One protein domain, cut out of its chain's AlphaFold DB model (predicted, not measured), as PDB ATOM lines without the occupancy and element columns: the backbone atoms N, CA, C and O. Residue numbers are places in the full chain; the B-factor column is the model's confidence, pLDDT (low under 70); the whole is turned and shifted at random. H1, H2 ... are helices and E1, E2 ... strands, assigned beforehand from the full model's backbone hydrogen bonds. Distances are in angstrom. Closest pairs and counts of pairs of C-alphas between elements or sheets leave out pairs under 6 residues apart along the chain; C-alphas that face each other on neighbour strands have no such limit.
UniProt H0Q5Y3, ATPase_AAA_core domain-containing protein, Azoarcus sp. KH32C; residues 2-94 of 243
ATOM      1  N   LYS A   2      -7.299 -16.761 118.240       92.38
ATOM      2  CA  LYS A   2      -7.969 -15.455 118.072       92.38
ATOM      3  C   LYS A   2      -7.942 -14.557 119.315       92.38
ATOM      4  O   LYS A   2      -7.419 -13.453 119.256       92.38
ATOM      5  N   SER A   3      -8.427 -15.044 120.461       93.12
ATOM      6  CA  SER A   3      -8.435 -14.269 121.713       93.12
ATOM      7  C   SER A   3      -7.040 -13.840 122.170       93.12
ATOM      8  O   SER A   3      -6.882 -12.757 122.722       93.12
ATOM      9  N   THR A   4      -6.025 -14.670 121.927       94.19
ATOM     10  CA  THR A   4      -4.632 -14.367 122.260       94.19
ATOM     11  C   THR A   4      -4.074 -13.279 121.347       94.19
ATOM     12  O   THR A   4      -3.474 -12.339 121.851       94.19
ATOM     13  N   LEU A   5      -4.326 -13.356 120.035       93.81
ATOM     14  CA  LEU A   5      -3.921 -12.321 119.076       93.81
ATOM     15  C   LEU A   5      -4.580 -10.973 119.383       93.81
ATOM     16  O   LEU A   5      -3.896  -9.954 119.446       93.81
ATOM     17  N   LEU A   6      -5.891 -10.982 119.647       93.81
ATOM     18  CA  LEU A   6      -6.633  -9.798 120.085       93.81
ATOM     19  C   LEU A   6      -6.037  -9.223 121.371       93.81
ATOM     20  O   LEU A   6      -5.802  -8.020 121.462       93.81
ATOM     21  N   GLY A   7      -5.763 -10.090 122.349       93.50
ATOM     22  CA  GLY A   7      -5.129  -9.712 123.605       93.50
ATOM     23  C   GLY A   7      -3.775  -9.049 123.380       93.50
ATOM     24  O   GLY A   7      -3.559  -7.953 123.886       93.50
ATOM     25  N   TRP A   8      -2.898  -9.656 122.578       94.69
ATOM     26  CA  TRP A   8      -1.586  -9.081 122.302       94.69
ATOM     27  C   TRP A   8      -1.659  -7.747 121.577       94.69
ATOM     28  O   TRP A   8      -0.904  -6.847 121.924       94.69
ATOM     29  N   MET A   9      -2.569  -7.583 120.618       92.75
ATOM     30  CA  MET A   9      -2.719  -6.307 119.928       92.75
ATOM     31  C   MET A   9      -3.238  -5.225 120.888       92.75
ATOM     32  O   MET A   9      -2.621  -4.171 121.036       92.75
ATOM     33  N   ILE A  10      -4.338  -5.495 121.597       92.31
ATOM     34  CA  ILE A  10      -4.983  -4.511 122.477       92.31
ATOM     35  C   ILE A  10      -4.060  -4.143 123.647       92.31
ATOM     36  O   ILE A  10      -3.833  -2.960 123.904       92.31
ATOM     37  N   ASN A  11      -3.488  -5.132 124.336       93.50
ATOM     38  CA  ASN A  11      -2.571  -4.907 125.459       93.50
ATOM     39  C   ASN A  11      -1.211  -4.385 125.004       93.50
ATOM     40  O   ASN A  11      -0.616  -3.554 125.684       93.50
ATOM     41  N   GLY A  12      -0.723  -4.855 123.858       92.62
ATOM     42  CA  GLY A  12       0.572  -4.468 123.322       92.62
ATOM     43  C   GLY A  12       0.617  -2.990 122.974       92.62
ATOM     44  O   GLY A  12       1.443  -2.253 123.510       92.62
ATOM     45  N   TYR A  13      -0.310  -2.525 122.136       93.12
ATOM     46  CA  TYR A  13      -0.368  -1.113 121.744       93.12
ATOM     47  C   TYR A  13      -1.031  -0.226 122.812       93.12
ATOM     48  O   TYR A  13      -0.818   0.994 122.845       93.12
ATOM     49  N   GLY A  14      -1.768  -0.834 123.745       92.19
ATOM     50  CA  GLY A  14      -2.497  -0.143 124.797       92.19
ATOM     51  C   GLY A  14      -3.755   0.552 124.276       92.19
ATOM     52  O   GLY A  14      -4.027   0.624 123.081       92.19
ATOM     53  N   VAL A  15      -4.532   1.124 125.197       92.00
ATOM     54  CA  VAL A  15      -5.748   1.883 124.869       92.00
ATOM     55  C   VAL A  15      -5.581   3.297 125.397       92.00
ATOM     56  O   VAL A  15      -5.344   3.517 126.590       92.00
ATOM     57  N   ARG A  16      -5.711   4.283 124.510       92.06
ATOM     58  CA  ARG A  16      -5.539   5.699 124.844       92.06
ATOM     59  C   ARG A  16      -6.741   6.504 124.372       92.06
ATOM     60  O   ARG A  16      -7.227   6.325 123.264       92.06
ATOM     61  N   SER A  17      -7.189   7.408 125.229       91.75
ATOM     62  CA  SER A  17      -8.056   8.531 124.879       91.75
ATOM     63  C   SER A  17      -7.175   9.766 124.644       91.75
ATOM     64  O   SER A  17      -6.071   9.815 125.199       91.75
ATOM     65  N   PRO A  18      -7.630  10.794 123.901       91.50
ATOM     66  CA  PRO A  18      -6.874  12.037 123.719       91.50
ATOM     67  C   PRO A  18      -6.366  12.679 125.020       91.50
ATOM     68  O   PRO A  18      -5.362  13.383 125.005       91.50
ATOM     69  N   THR A  19      -7.041  12.443 126.148       92.31
ATOM     70  CA  THR A  19      -6.733  13.080 127.438       92.31
ATOM     71  C   THR A  19      -6.109  12.150 128.478       92.31
ATOM     72  O   THR A  19      -5.666  12.627 129.522       92.31
ATOM     73  N   LYS A  20      -6.089  10.828 128.250       92.31
ATOM     74  CA  LYS A  20      -5.653   9.853 129.261       92.31
ATOM     75  C   LYS A  20      -5.317   8.491 128.652       92.31
ATOM     76  O   LYS A  20      -6.047   7.978 127.805       92.31
ATOM     77  N   THR A  21      -4.282   7.842 129.180       92.31
ATOM     78  CA  THR A  21      -4.027   6.411 128.951       92.31
ATOM     79  C   THR A  21      -5.002   5.568 129.779       92.31
ATOM     80  O   THR A  21      -4.995   5.636 131.009       92.31
ATOM     81  N   ILE A  22      -5.858   4.796 129.104       94.75
ATOM     82  CA  ILE A  22      -6.828   3.880 129.723       94.75
ATOM     83  C   ILE A  22      -6.130   2.570 130.083       94.75
ATOM     84  O   ILE A  22      -6.308   2.060 131.185       94.75
ATOM     85  N   MET A  23      -5.288   2.078 129.175       93.75
ATOM     86  CA  MET A  23      -4.471   0.892 129.371       93.75
ATOM     87  C   MET A  23      -3.061   1.150 128.825       93.75
ATOM     88  O   MET A  23      -2.935   1.546 127.662       93.75
ATOM     89  N   PRO A  24      -2.007   1.000 129.646       92.94
ATOM     90  CA  PRO A  24      -0.638   1.194 129.189       92.94
ATOM     91  C   PRO A  24      -0.237   0.104 128.179       92.94
ATOM     92  O   PRO A  24      -0.730  -1.016 128.290       92.94
ATOM     93  N   PRO A  25       0.640   0.421 127.210       95.31
ATOM     94  CA  PRO A  25       1.163  -0.564 126.269       95.31
ATOM     95  C   PRO A  25       2.111  -1.556 126.955       95.31
ATOM     96  O   PRO A  25       2.885  -1.171 127.835       95.31
ATOM     97  N   ASP A  26       2.093  -2.804 126.495       96.00
ATOM     98  CA  ASP A  26       3.013  -3.869 126.888       96.00
ATOM     99  C   ASP A  26       3.953  -4.235 125.718       96.00
ATOM    100  O   ASP A  26       3.547  -4.921 124.775       96.00
ATOM    101  N   PRO A  27       5.237  -3.828 125.767       93.94
ATOM    102  CA  PRO A  27       6.186  -4.101 124.693       93.94
ATOM    103  C   PRO A  27       6.395  -5.589 124.383       93.94
ATOM    104  O   PRO A  27       6.750  -5.910 123.252       93.94
ATOM    105  N   GLN A  28       6.217  -6.499 125.352       92.88
ATOM    106  CA  GLN A  28       6.340  -7.936 125.077       92.88
ATOM    107  C   GLN A  28       5.191  -8.412 124.191       92.88
ATOM    108  O   GLN A  28       5.406  -9.186 123.266       92.88
ATOM    109  N   GLN A  29       3.978  -7.925 124.436       94.25
ATOM    110  CA  GLN A  29       2.817  -8.313 123.639       94.25
ATOM    111  C   GLN A  29       2.877  -7.758 122.214       94.25
ATOM    112  O   GLN A  29       2.524  -8.476 121.283       94.25
ATOM    113  N   VAL A  30       3.427  -6.550 122.022       94.31
ATOM    114  CA  VAL A  30       3.749  -6.042 120.674       94.31
ATOM    115  C   VAL A  30       4.731  -6.975 119.968       94.31
ATOM    116  O   VAL A  30       4.466  -7.387 118.843       94.31
ATOM    117  N   ARG A  31       5.824  -7.375 120.639       93.56
ATOM    118  CA  ARG A  31       6.801  -8.316 120.066       93.56
ATOM    119  C   ARG A  31       6.171  -9.649 119.678       93.56
ATOM    120  O   ARG A  31       6.459 -10.149 118.600       93.56
ATOM    121  N   ASN A  32       5.305 -10.203 120.523       94.00
ATOM    122  CA  ASN A  32       4.629 -11.465 120.227       94.00
ATOM    123  C   ASN A  32       3.707 -11.331 119.004       94.00
ATOM    124  O   ASN A  32       3.701 -12.201 118.137       94.00
ATOM    125  N   PHE A  33       2.942 -10.239 118.918       94.81
ATOM    126  CA  PHE A  33       2.033  -9.993 117.802       94.81
ATOM    127  C   PHE A  33       2.782  -9.768 116.481       94.81
ATOM    128  O   PHE A  33       2.526 -10.463 115.499       94.81
ATOM    129  N   GLU A  34       3.733  -8.834 116.470       94.88
ATOM    130  CA  GLU A  34       4.526  -8.511 115.280       94.88
ATOM    131  C   GLU A  34       5.410  -9.691 114.861       94.88
ATOM    132  O   GLU A  34       5.495  -9.997 113.674       94.88
ATOM    133  N   GLY A  35       5.987 -10.412 115.826       94.56
ATOM    134  CA  GLY A  35       6.760 -11.625 115.574       94.56
ATOM    135  C   GLY A  35       5.924 -12.718 114.912       94.56
ATOM    136  O   GLY A  35       6.359 -13.303 113.923       94.56
ATOM    137  N   PHE A  36       4.695 -12.952 115.387       95.69
ATOM    138  CA  PHE A  36       3.814 -13.931 114.752       95.69
ATOM    139  C   PHE A  36       3.392 -13.507 113.342       95.69
ATOM    140  O   PHE A  36       3.384 -14.331 112.429       95.69
ATOM    141  N   ARG A  37       3.085 -12.220 113.132       95.81
ATOM    142  CA  ARG A  37       2.819 -11.678 111.791       95.81
ATOM    143  C   ARG A  37       4.000 -11.934 110.853       95.81
ATOM    144  O   ARG A  37       3.800 -12.370 109.723       95.81
ATOM    145  N   ASP A  38       5.220 -11.677 111.310       95.38
ATOM    146  CA  ASP A  38       6.415 -11.844 110.486       95.38
ATOM    147  C   ASP A  38       6.697 -13.326 110.181       95.38
ATOM    148  O   ASP A  38       7.078 -13.657 109.059       95.38
ATOM    149  N   VAL A  39       6.401 -14.238 111.114       96.06
ATOM    150  CA  VAL A  39       6.379 -15.686 110.846       96.06
ATOM    151  C   VAL A  39       5.355 -16.029 109.764       96.06
ATOM    152  O   VAL A  39       5.682 -16.744 108.816       96.06
ATOM    153  N   LEU A  40       4.128 -15.511 109.858       96.44
ATOM    154  CA  LEU A  40       3.078 -15.780 108.870       96.44
ATOM    155  C   LEU A  40       3.452 -15.286 107.468       96.44
ATOM    156  O   LEU A  40       3.152 -15.984 106.502       96.44
ATOM    157  N   ARG A  41       4.165 -14.159 107.342       96.00
ATOM    158  CA  ARG A  41       4.704 -13.673 106.052       96.00
ATOM    159  C   ARG A  41       5.646 -14.668 105.378       96.00
ATOM    160  O   ARG A  41       5.745 -14.672 104.157       96.00
ATOM    161  N   VAL A  42       6.341 -15.491 106.161       95.94
ATOM    162  CA  VAL A  42       7.261 -16.512 105.645       95.94
ATOM    163  C   VAL A  42       6.543 -17.839 105.409       95.94
ATOM    164  O   VAL A  42       6.800 -18.502 104.408       95.94
ATOM    165  N   VAL A  43       5.668 -18.252 106.329       95.69
ATOM    166  CA  VAL A  43       5.010 -19.567 106.278       95.69
ATOM    167  C   VAL A  43       3.918 -19.619 105.211       95.69
ATOM    168  O   VAL A  43       3.820 -20.615 104.489       95.69
ATOM    169  N   LEU A  44       3.104 -18.568 105.100       95.25
ATOM    170  CA  LEU A  44       2.000 -18.527 104.147       95.25
ATOM    171  C   LEU A  44       2.514 -18.464 102.699       95.25
ATOM    172  O   LEU A  44       3.585 -17.917 102.433       95.25
ATOM    173  N   PRO A  45       1.776 -19.044 101.737       92.38
ATOM    174  CA  PRO A  45       2.213 -19.079 100.350       92.38
ATOM    175  C   PRO A  45       2.240 -17.674  99.743       92.38
ATOM    176  O   PRO A  45       1.286 -16.913  99.887       92.38
ATOM    177  N   GLU A  46       3.282 -17.371  98.965       90.44
ATOM    178  CA  GLU A  46       3.435 -16.076  98.278       90.44
ATOM    179  C   GLU A  46       2.236 -15.738  97.383       90.44
ATOM    180  O   GLU A  46       1.860 -14.579  97.259       90.44
ATOM    181  N   SER A  47       1.579 -16.752  96.806       89.75
ATOM    182  CA  SER A  47       0.379 -16.573  95.983       89.75
ATOM    183  C   SER A  47      -0.820 -15.997  96.740       89.75
ATOM    184  O   SER A  47      -1.747 -15.515  96.101       89.75
ATOM    185  N   LEU A  48      -0.844 -16.108  98.074       91.81
ATOM    186  CA  LEU A  48      -1.864 -15.473  98.908       91.81
ATOM    187  C   LEU A  48      -1.607 -13.967  99.044       91.81
ATOM    188  O   LEU A  48      -2.556 -13.213  99.213       91.81
ATOM    189  N   GLY A  49      -0.340 -13.543  98.975       93.56
ATOM    190  CA  GLY A  49       0.051 -12.143  99.112       93.56
ATOM    191  C   GLY A  49      -0.201 -11.566 100.503       93.56
ATOM    192  O   GLY A  49      -0.548 -10.397 100.608       93.56
ATOM    193  N   PHE A  50      -0.081 -12.373 101.563       96.19
ATOM    194  CA  PHE A  50      -0.301 -11.923 102.939       96.19
ATOM    195  C   PHE A  50       0.725 -10.867 103.374       96.19
ATOM    196  O   PHE A  50       1.933 -11.065 103.236       96.19
ATOM    197  N   GLU A  51       0.237  -9.778 103.966       94.06
ATOM    198  CA  GLU A  51       1.057  -8.640 104.377       94.06
ATOM    199  C   GLU A  51       0.904  -8.300 105.856       94.06
ATOM    200  O   GLU A  51       1.916  -8.093 106.522       94.06
ATOM    201  N   ASP A  52      -0.311  -8.219 106.394       95.06
ATOM    202  CA  ASP A  52      -0.517  -7.793 107.783       95.06
ATOM    203  C   ASP A  52      -1.785  -8.388 108.408       95.06
ATOM    204  O   ASP A  52      -2.645  -8.949 107.723       95.06
ATOM    205  N   LEU A  53      -1.882  -8.264 109.729       94.19
ATOM    206  CA  LEU A  53      -3.048  -8.610 110.528       94.19
ATOM    207  C   LEU A  53      -3.684  -7.345 111.098       94.19
ATOM    208  O   LEU A  53      -3.051  -6.593 111.838       94.19
ATOM    209  N   GLU A  54      -4.975  -7.181 110.854       92.81
ATOM    210  CA  GLU A  54      -5.782  -6.126 111.457       92.81
ATOM    211  C   GLU A  54      -6.829  -6.701 112.409       92.81
ATOM    212  O   GLU A  54      -7.235  -7.861 112.308       92.81
ATOM    213  N   VAL A  55      -7.294  -5.865 113.338       90.94
ATOM    214  CA  VAL A  55      -8.448  -6.176 114.181       90.94
ATOM    215  C   VAL A  55      -9.586  -5.238 113.838       90.94
ATOM    216  O   VAL A  55      -9.471  -4.023 113.999       90.94
ATOM    217  N   ARG A  56     -10.706  -5.813 113.406       90.62
ATOM    218  CA  ARG A  56     -11.942  -5.085 113.100       90.62
ATOM    219  C   ARG A  56     -13.094  -5.801 113.791       90.62
ATOM    220  O   ARG A  56     -13.225  -7.006 113.644       90.62
ATOM    221  N   ASP A  57     -13.871  -5.092 114.606       89.44
ATOM    222  CA  ASP A  57     -15.023  -5.653 115.335       89.44
ATOM    223  C   ASP A  57     -14.730  -6.948 116.127       89.44
ATOM    224  O   ASP A  57     -15.544  -7.865 116.175       89.44
ATOM    225  N   TYR A  58     -13.562  -7.017 116.781       89.19
ATOM    226  CA  TYR A  58     -13.060  -8.209 117.495       89.19
ATOM    227  C   TYR A  58     -12.804  -9.439 116.605       89.19
ATOM    228  O   TYR A  58     -12.628 -10.552 117.106       89.19
ATOM    229  N   GLU A  59     -12.717  -9.244 115.295       92.56
ATOM    230  CA  GLU A  59     -12.260 -10.230 114.324       92.56
ATOM    231  C   GLU A  59     -10.807  -9.976 113.925       92.56
ATOM    232  O   GLU A  59     -10.351  -8.834 113.899       92.56
ATOM    233  N   ILE A  60     -10.088 -11.056 113.612       94.44
ATOM    234  CA  ILE A  60      -8.737 -10.995 113.045       94.44
ATOM    235  C   ILE A  60      -8.873 -11.046 111.526       94.44
ATOM    236  O   ILE A  60      -9.371 -12.036 110.980       94.44
ATOM    237  N   VAL A  61      -8.426  -9.981 110.870       95.06
ATOM    238  CA  VAL A  61      -8.483  -9.791 109.422       95.06
ATOM    239  C   VAL A  61      -7.081  -9.961 108.850       95.06
ATOM    240  O   VAL A  61      -6.139  -9.320 109.307       95.06
ATOM    241  N   PHE A  62      -6.947 -10.831 107.856       96.12
ATOM    242  CA  PHE A  62      -5.722 -11.010 107.086       96.12
ATOM    243  C   PHE A  62      -5.761 -10.064 105.893       96.12
ATOM    244  O   PHE A  62      -6.613 -10.216 105.020       96.12
ATOM    245  N   CYS A  63      -4.841  -9.105 105.854       95.81
ATOM    246  CA  CYS A  63      -4.712  -8.144 104.766       95.81
ATOM    247  C   CYS A  63      -3.708  -8.667 103.736       95.81
ATOM    248  O   CYS A  63      -2.572  -9.007 104.081       95.81
ATOM    249  N   CYS A  64      -4.141  -8.742 102.479       94.25
ATOM    250  CA  CYS A  64      -3.370  -9.300 101.378       94.25
ATOM    251  C   CYS A  64      -3.313  -8.334 100.184       94.25
ATOM    252  O   CYS A  64      -4.213  -7.513  99.988       94.25
ATOM    253  N   ASN A  65      -2.269  -8.451  99.357       93.12
ATOM    254  CA  ASN A  65      -2.122  -7.740  98.081       93.12
ATOM    255  C   ASN A  65      -2.329  -6.213  98.191       93.12
ATOM    256  O   ASN A  65      -3.136  -5.629  97.466       93.12
ATOM    257  N   GLY A  66      -1.649  -5.552  99.128       86.38
ATOM    258  CA  GLY A  66      -1.784  -4.115  99.380       86.38
ATOM    259  C   GLY A  66      -3.150  -3.697  99.931       86.38
ATOM    260  O   GLY A  66      -3.549  -2.544  99.758       86.38
ATOM    261  N   GLY A  67      -3.890  -4.629 100.540       83.69
ATOM    262  CA  GLY A  67      -5.244  -4.420 101.061       83.69
ATOM    263  C   GLY A  67      -6.358  -4.569 100.020       83.69
ATOM    264  O   GLY A  67      -7.501  -4.228 100.311       83.69
ATOM    265  N   ALA A  68      -6.050  -5.051  98.810       87.56
ATOM    266  CA  ALA A  68      -7.063  -5.340  97.791       87.56
ATOM    267  C   ALA A  68      -7.878  -6.601  98.117       87.56
ATOM    268  O   ALA A  68      -9.055  -6.671  97.761       87.56
ATOM    269  N   ASP A  69      -7.256  -7.560  98.807       92.62
ATOM    270  CA  ASP A  69      -7.880  -8.805  99.238       92.62
ATOM    271  C   ASP A  69      -7.787  -8.938 100.758       92.62
ATOM    272  O   ASP A  69      -6.740  -8.702 101.366       92.62
ATOM    273  N   GLU A  70      -8.882  -9.355 101.384       94.56
ATOM    274  CA  GLU A  70      -8.924  -9.597 102.819       94.56
ATOM    275  C   GLU A  70      -9.853 -10.753 103.170       94.56
ATOM    276  O   GLU A  70     -10.847 -11.019 102.490       94.56
ATOM    277  N   PHE A  71      -9.523 -11.457 104.249       95.19
ATOM    278  CA  PHE A  71     -10.370 -12.517 104.782       95.19
ATOM    279  C   PHE A  71     -10.259 -12.599 106.302       95.19
ATOM    280  O   PHE A  71      -9.258 -12.206 106.904       95.19
ATOM    281  N   LEU A  72     -11.306 -13.122 106.937       95.31
ATOM    282  CA  LEU A  72     -11.318 -13.369 108.376       95.31
ATOM    283  C   LEU A  72     -10.615 -14.690 108.676       95.31
ATOM    284  O   LEU A  72     -10.768 -15.647 107.912       95.31
ATOM    285  N   LEU A  73      -9.955 -14.784 109.832       93.50
ATOM    286  CA  LEU A  73      -9.340 -16.030 110.307       93.50
ATOM    287  C   LEU A  73     -10.303 -17.234 110.214       93.50
ATOM    288  O   LEU A  73      -9.922 -18.296 109.739       93.50
ATOM    289  N   GLU A  74     -11.568 -17.042 110.595       90.00
ATOM    290  CA  GLU A  74     -12.611 -18.085 110.594       90.00
ATOM    291  C   GLU A  74     -13.054 -18.517 109.182       90.00
ATOM    292  O   GLU A  74     -13.654 -19.574 109.003       90.00
ATOM    293  N   THR A  75     -12.783 -17.691 108.169       93.44
ATOM    294  CA  THR A  75     -13.155 -17.944 106.766       93.44
ATOM    295  C   THR A  75     -11.999 -18.488 105.931       93.44
ATOM    296  O   THR A  75     -12.165 -18.736 104.736       93.44
ATOM    297  N   ALA A  76     -10.826 -18.667 106.542       92.62
ATOM    298  CA  ALA A  76      -9.660 -19.206 105.868       92.62
ATOM    299  C   ALA A  76      -9.949 -20.607 105.301       92.62
ATOM    300  O   ALA A  76     -10.633 -21.435 105.908       92.62
ATOM    301  N   SER A  77      -9.417 -20.881 104.107       92.00
ATOM    302  CA  SER A  77      -9.515 -22.221 103.520       92.00
ATOM    303  C   SER A  77      -8.781 -23.245 104.390       92.00
ATOM    304  O   SER A  77      -7.765 -22.913 104.997       92.00
ATOM    305  N   GLY A  78      -9.237 -24.502 104.399       91.38
ATOM    306  CA  GLY A  78      -8.691 -25.532 105.296       91.38
ATOM    307  C   GLY A  78      -7.168 -25.696 105.224       91.38
ATOM    308  O   GLY A  78      -6.524 -25.868 106.254       91.38
ATOM    309  N   GLY A  79      -6.575 -25.563 104.033       92.56
ATOM    310  CA  GLY A  79      -5.121 -25.618 103.884       92.56
ATOM    311  C   GLY A  79      -4.403 -24.405 104.485       92.56
ATOM    312  O   GLY A  79      -3.375 -24.567 105.129       92.56
ATOM    313  N   ILE A  80      -4.956 -23.197 104.337       94.44
ATOM    314  CA  ILE A  80      -4.395 -21.988 104.961       94.44
ATOM    315  C   ILE A  80      -4.538 -22.052 106.484       94.44
ATOM    316  O   ILE A  80      -3.575 -21.758 107.188       94.44
ATOM    317  N   SER A  81      -5.684 -22.505 106.995       94.31
ATOM    318  CA  SER A  81      -5.890 -22.702 108.433       94.31
ATOM    319  C   SER A  81      -4.874 -23.681 109.020       94.31
ATOM    320  O   SER A  81      -4.261 -23.372 110.034       94.31
ATOM    321  N   ALA A  82      -4.604 -24.802 108.339       93.75
ATOM    322  CA  ALA A  82      -3.587 -25.760 108.774       93.75
ATOM    323  C   ALA A  82      -2.183 -25.130 108.865       93.75
ATOM    324  O   ALA A  82      -1.465 -25.362 109.838       93.75
ATOM    325  N   LEU A  83      -1.798 -24.288 107.896       95.12
ATOM    326  CA  LEU A  83      -0.523 -23.561 107.943       95.12
ATOM    327  C   LEU A  83      -0.456 -22.582 109.119       95.12
ATOM    328  O   LEU A  83       0.557 -22.531 109.816       95.12
ATOM    329  N   ILE A  84      -1.531 -21.819 109.339       95.56
ATOM    330  CA  ILE A  84      -1.635 -20.869 110.452       95.56
ATOM    331  C   ILE A  84      -1.537 -21.612 111.788       95.56
ATOM    332  O   ILE A  84      -0.816 -21.169 112.681       95.56
ATOM    333  N   ASP A  85      -2.205 -22.758 111.918       94.50
ATOM    334  CA  ASP A  85      -2.198 -23.570 113.132       94.50
ATOM    335  C   ASP A  85      -0.816 -24.163 113.427       94.50
ATOM    336  O   ASP A  85      -0.354 -24.083 114.569       94.50
ATOM    337  N   ILE A  86      -0.123 -24.706 112.419       95.06
ATOM    338  CA  ILE A  86       1.254 -25.207 112.571       95.06
ATOM    339  C   ILE A  86       2.182 -24.065 112.997       95.06
ATOM    340  O   ILE A  86       2.908 -24.195 113.985       95.06
ATOM    341  N   ALA A  87       2.132 -22.927 112.295       95.56
ATOM    342  CA  ALA A  87       2.949 -21.762 112.624       95.56
ATOM    343  C   ALA A  87       2.677 -21.266 114.048       95.56
ATOM    344  O   ALA A  87       3.613 -20.964 114.784       95.56
ATOM    345  N   TRP A  88       1.408 -21.219 114.456       95.94
ATOM    346  CA  TRP A  88       1.003 -20.794 115.791       95.94
ATOM    347  C   TRP A  88       1.547 -21.708 116.883       95.94
ATOM    348  O   TRP A  88       2.086 -21.223 117.876       95.94
ATOM    349  N   GLN A  89       1.415 -23.024 116.715       94.81
ATOM    350  CA  GLN A  89       1.890 -23.992 117.703       94.81
ATOM    351  C   GLN A  89       3.404 -23.905 117.888       94.81
ATOM    352  O   GLN A  89       3.877 -23.886 119.024       94.81
ATOM    353  N   ILE A  90       4.150 -23.798 116.786       95.00
ATOM    354  CA  ILE A  90       5.606 -23.660 116.834       95.00
ATOM    355  C   ILE A  90       5.986 -22.320 117.468       95.00
ATOM    356  O   ILE A  90       6.799 -22.302 118.382       95.00
ATOM    357  N   PHE A  91       5.357 -21.215 117.059       94.25
ATOM    358  CA  PHE A  91       5.652 -19.881 117.590       94.25
ATOM    359  C   PHE A  91       5.337 -19.749 119.089       94.25
ATOM    360  O   PHE A  91       6.051 -19.068 119.811       94.25
ATOM    361  N   MET A  92       4.303 -20.432 119.591       92.25
ATOM    362  CA  MET A  92       4.004 -20.497 121.033       92.25
ATOM    363  C   MET A  92       4.988 -21.327 121.840       92.25
ATOM    364  O   MET A  92       5.110 -21.113 123.046       92.25
ATOM    365  N   PHE A  93       5.675 -22.260 121.193       91.06
ATOM    366  CA  PHE A  93       6.745 -23.014 121.820       91.06
ATOM    367  C   PHE A  93       8.099 -22.302 121.712       91.06
ATOM    368  O   PHE A  93       8.934 -22.447 122.603       91.06
ATOM    369  N   ASP A  94       8.318 -21.539 120.641       86.75
ATOM    370  CA  ASP A  94       9.550 -20.796 120.390       86.75
ATOM    371  C   ASP A  94       9.707 -19.660 121.411       86.75
ATOM    372  O   ASP A  94       9.155 -18.568 121.289       86.75
TER     373      ASP A  94
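This is residues 2 to 94 of the 243 residues of the protein "ATPase_AAA_core domain-containing protein" of Azoarcus sp. KH32C (UniProt H0Q5Y3). A small antiparallel sheet of three strands, E3 E4 E5, has H1 crossing one face over E3 and E4, while the long helix H2 packs on E3. H2 meets the last part of H1 near its own beginning and packs with H3 along its later part, and the small hairpin E1 and E2 makes one far end of the domain, away from the larger sheet. The printed part has 93 residues, with three named helices and five named strands in the order H1 E1 E2 H2 E3 E4 E5 H3; the class is mixed, helices and strands. The whole is compact, with a radius of gyration of the C-alphas of 14.0 A, and spans 44 by 32 by 19 A.

E3, residues 50 to 56, E4, residues 59 to 64, and E5, residues 69 to 72, form a meander, each strand the antiparallel neighbour of the one before. E3 and E4 are a hairpin at 152 degrees, with N 54 and O 61 within hydrogen-bond range at 2.9 A. E4 and E5 are a hairpin at 156 degrees, with N 64 and O 69 at 2.8 A. H1, residues 2 to 13, and H2, residues 27 to 43, are on one face of this sheet, making two layers, helices on one face of a sheet. H1 has a height over the sheet of 9.8 A and runs across the strands, at 85 degrees to E3 on the local plane. The closest C-alphas of H2 and E3 are those of Arg 41 and Phe 50, 6.1 A apart. H1 and H2 touch, with residues 27 to 33 alone of H2; the closest C-alphas are those of Gly 12 and Val 30, 4.4 A apart, and the helices run opposite ways at a steep tilt of 52 degrees. H3, residues 78 to 93, is not on the sheet; it touches H2, with residues 36 to 43 alone of H2, the C-alphas of Phe 36 and Phe 91 being closest at 6.8 A, opposite ways at a steep tilt of 43 degrees. H1 and H3 are apart. E1, residues 15 to 17, and E2, residues 20 to 23, are an antiparallel hairpin, with N 17 and O 20 at 2.9 A; both are apart from E3, E4 and E5. In H1 and H3 every O i to N i+4 pair is within hydrogen-bond range; in H2 12 of 13 are.

H1 begins at C-alpha 2, (-7.969, -15.455, 118.072), and is 16.6 A long. E1 is 7.0 A and E2 9.0 A long. H2 begins at C-alpha 27, (6.186, -4.101, 124.693), and is 24.1 A long. E3 is 16.9 A, E4 15.7 A and E5 10.8 A long. H3, 22.8 A long, ends at C-alpha 93, (6.745, -23.014, 121.820).

The two C-alphas farthest apart are those of Thr 19 and Gly 79, 45.3 A. The printed part has no cut and no long link. Its mean pLDDT is 93.3, and no printed residue is under 70.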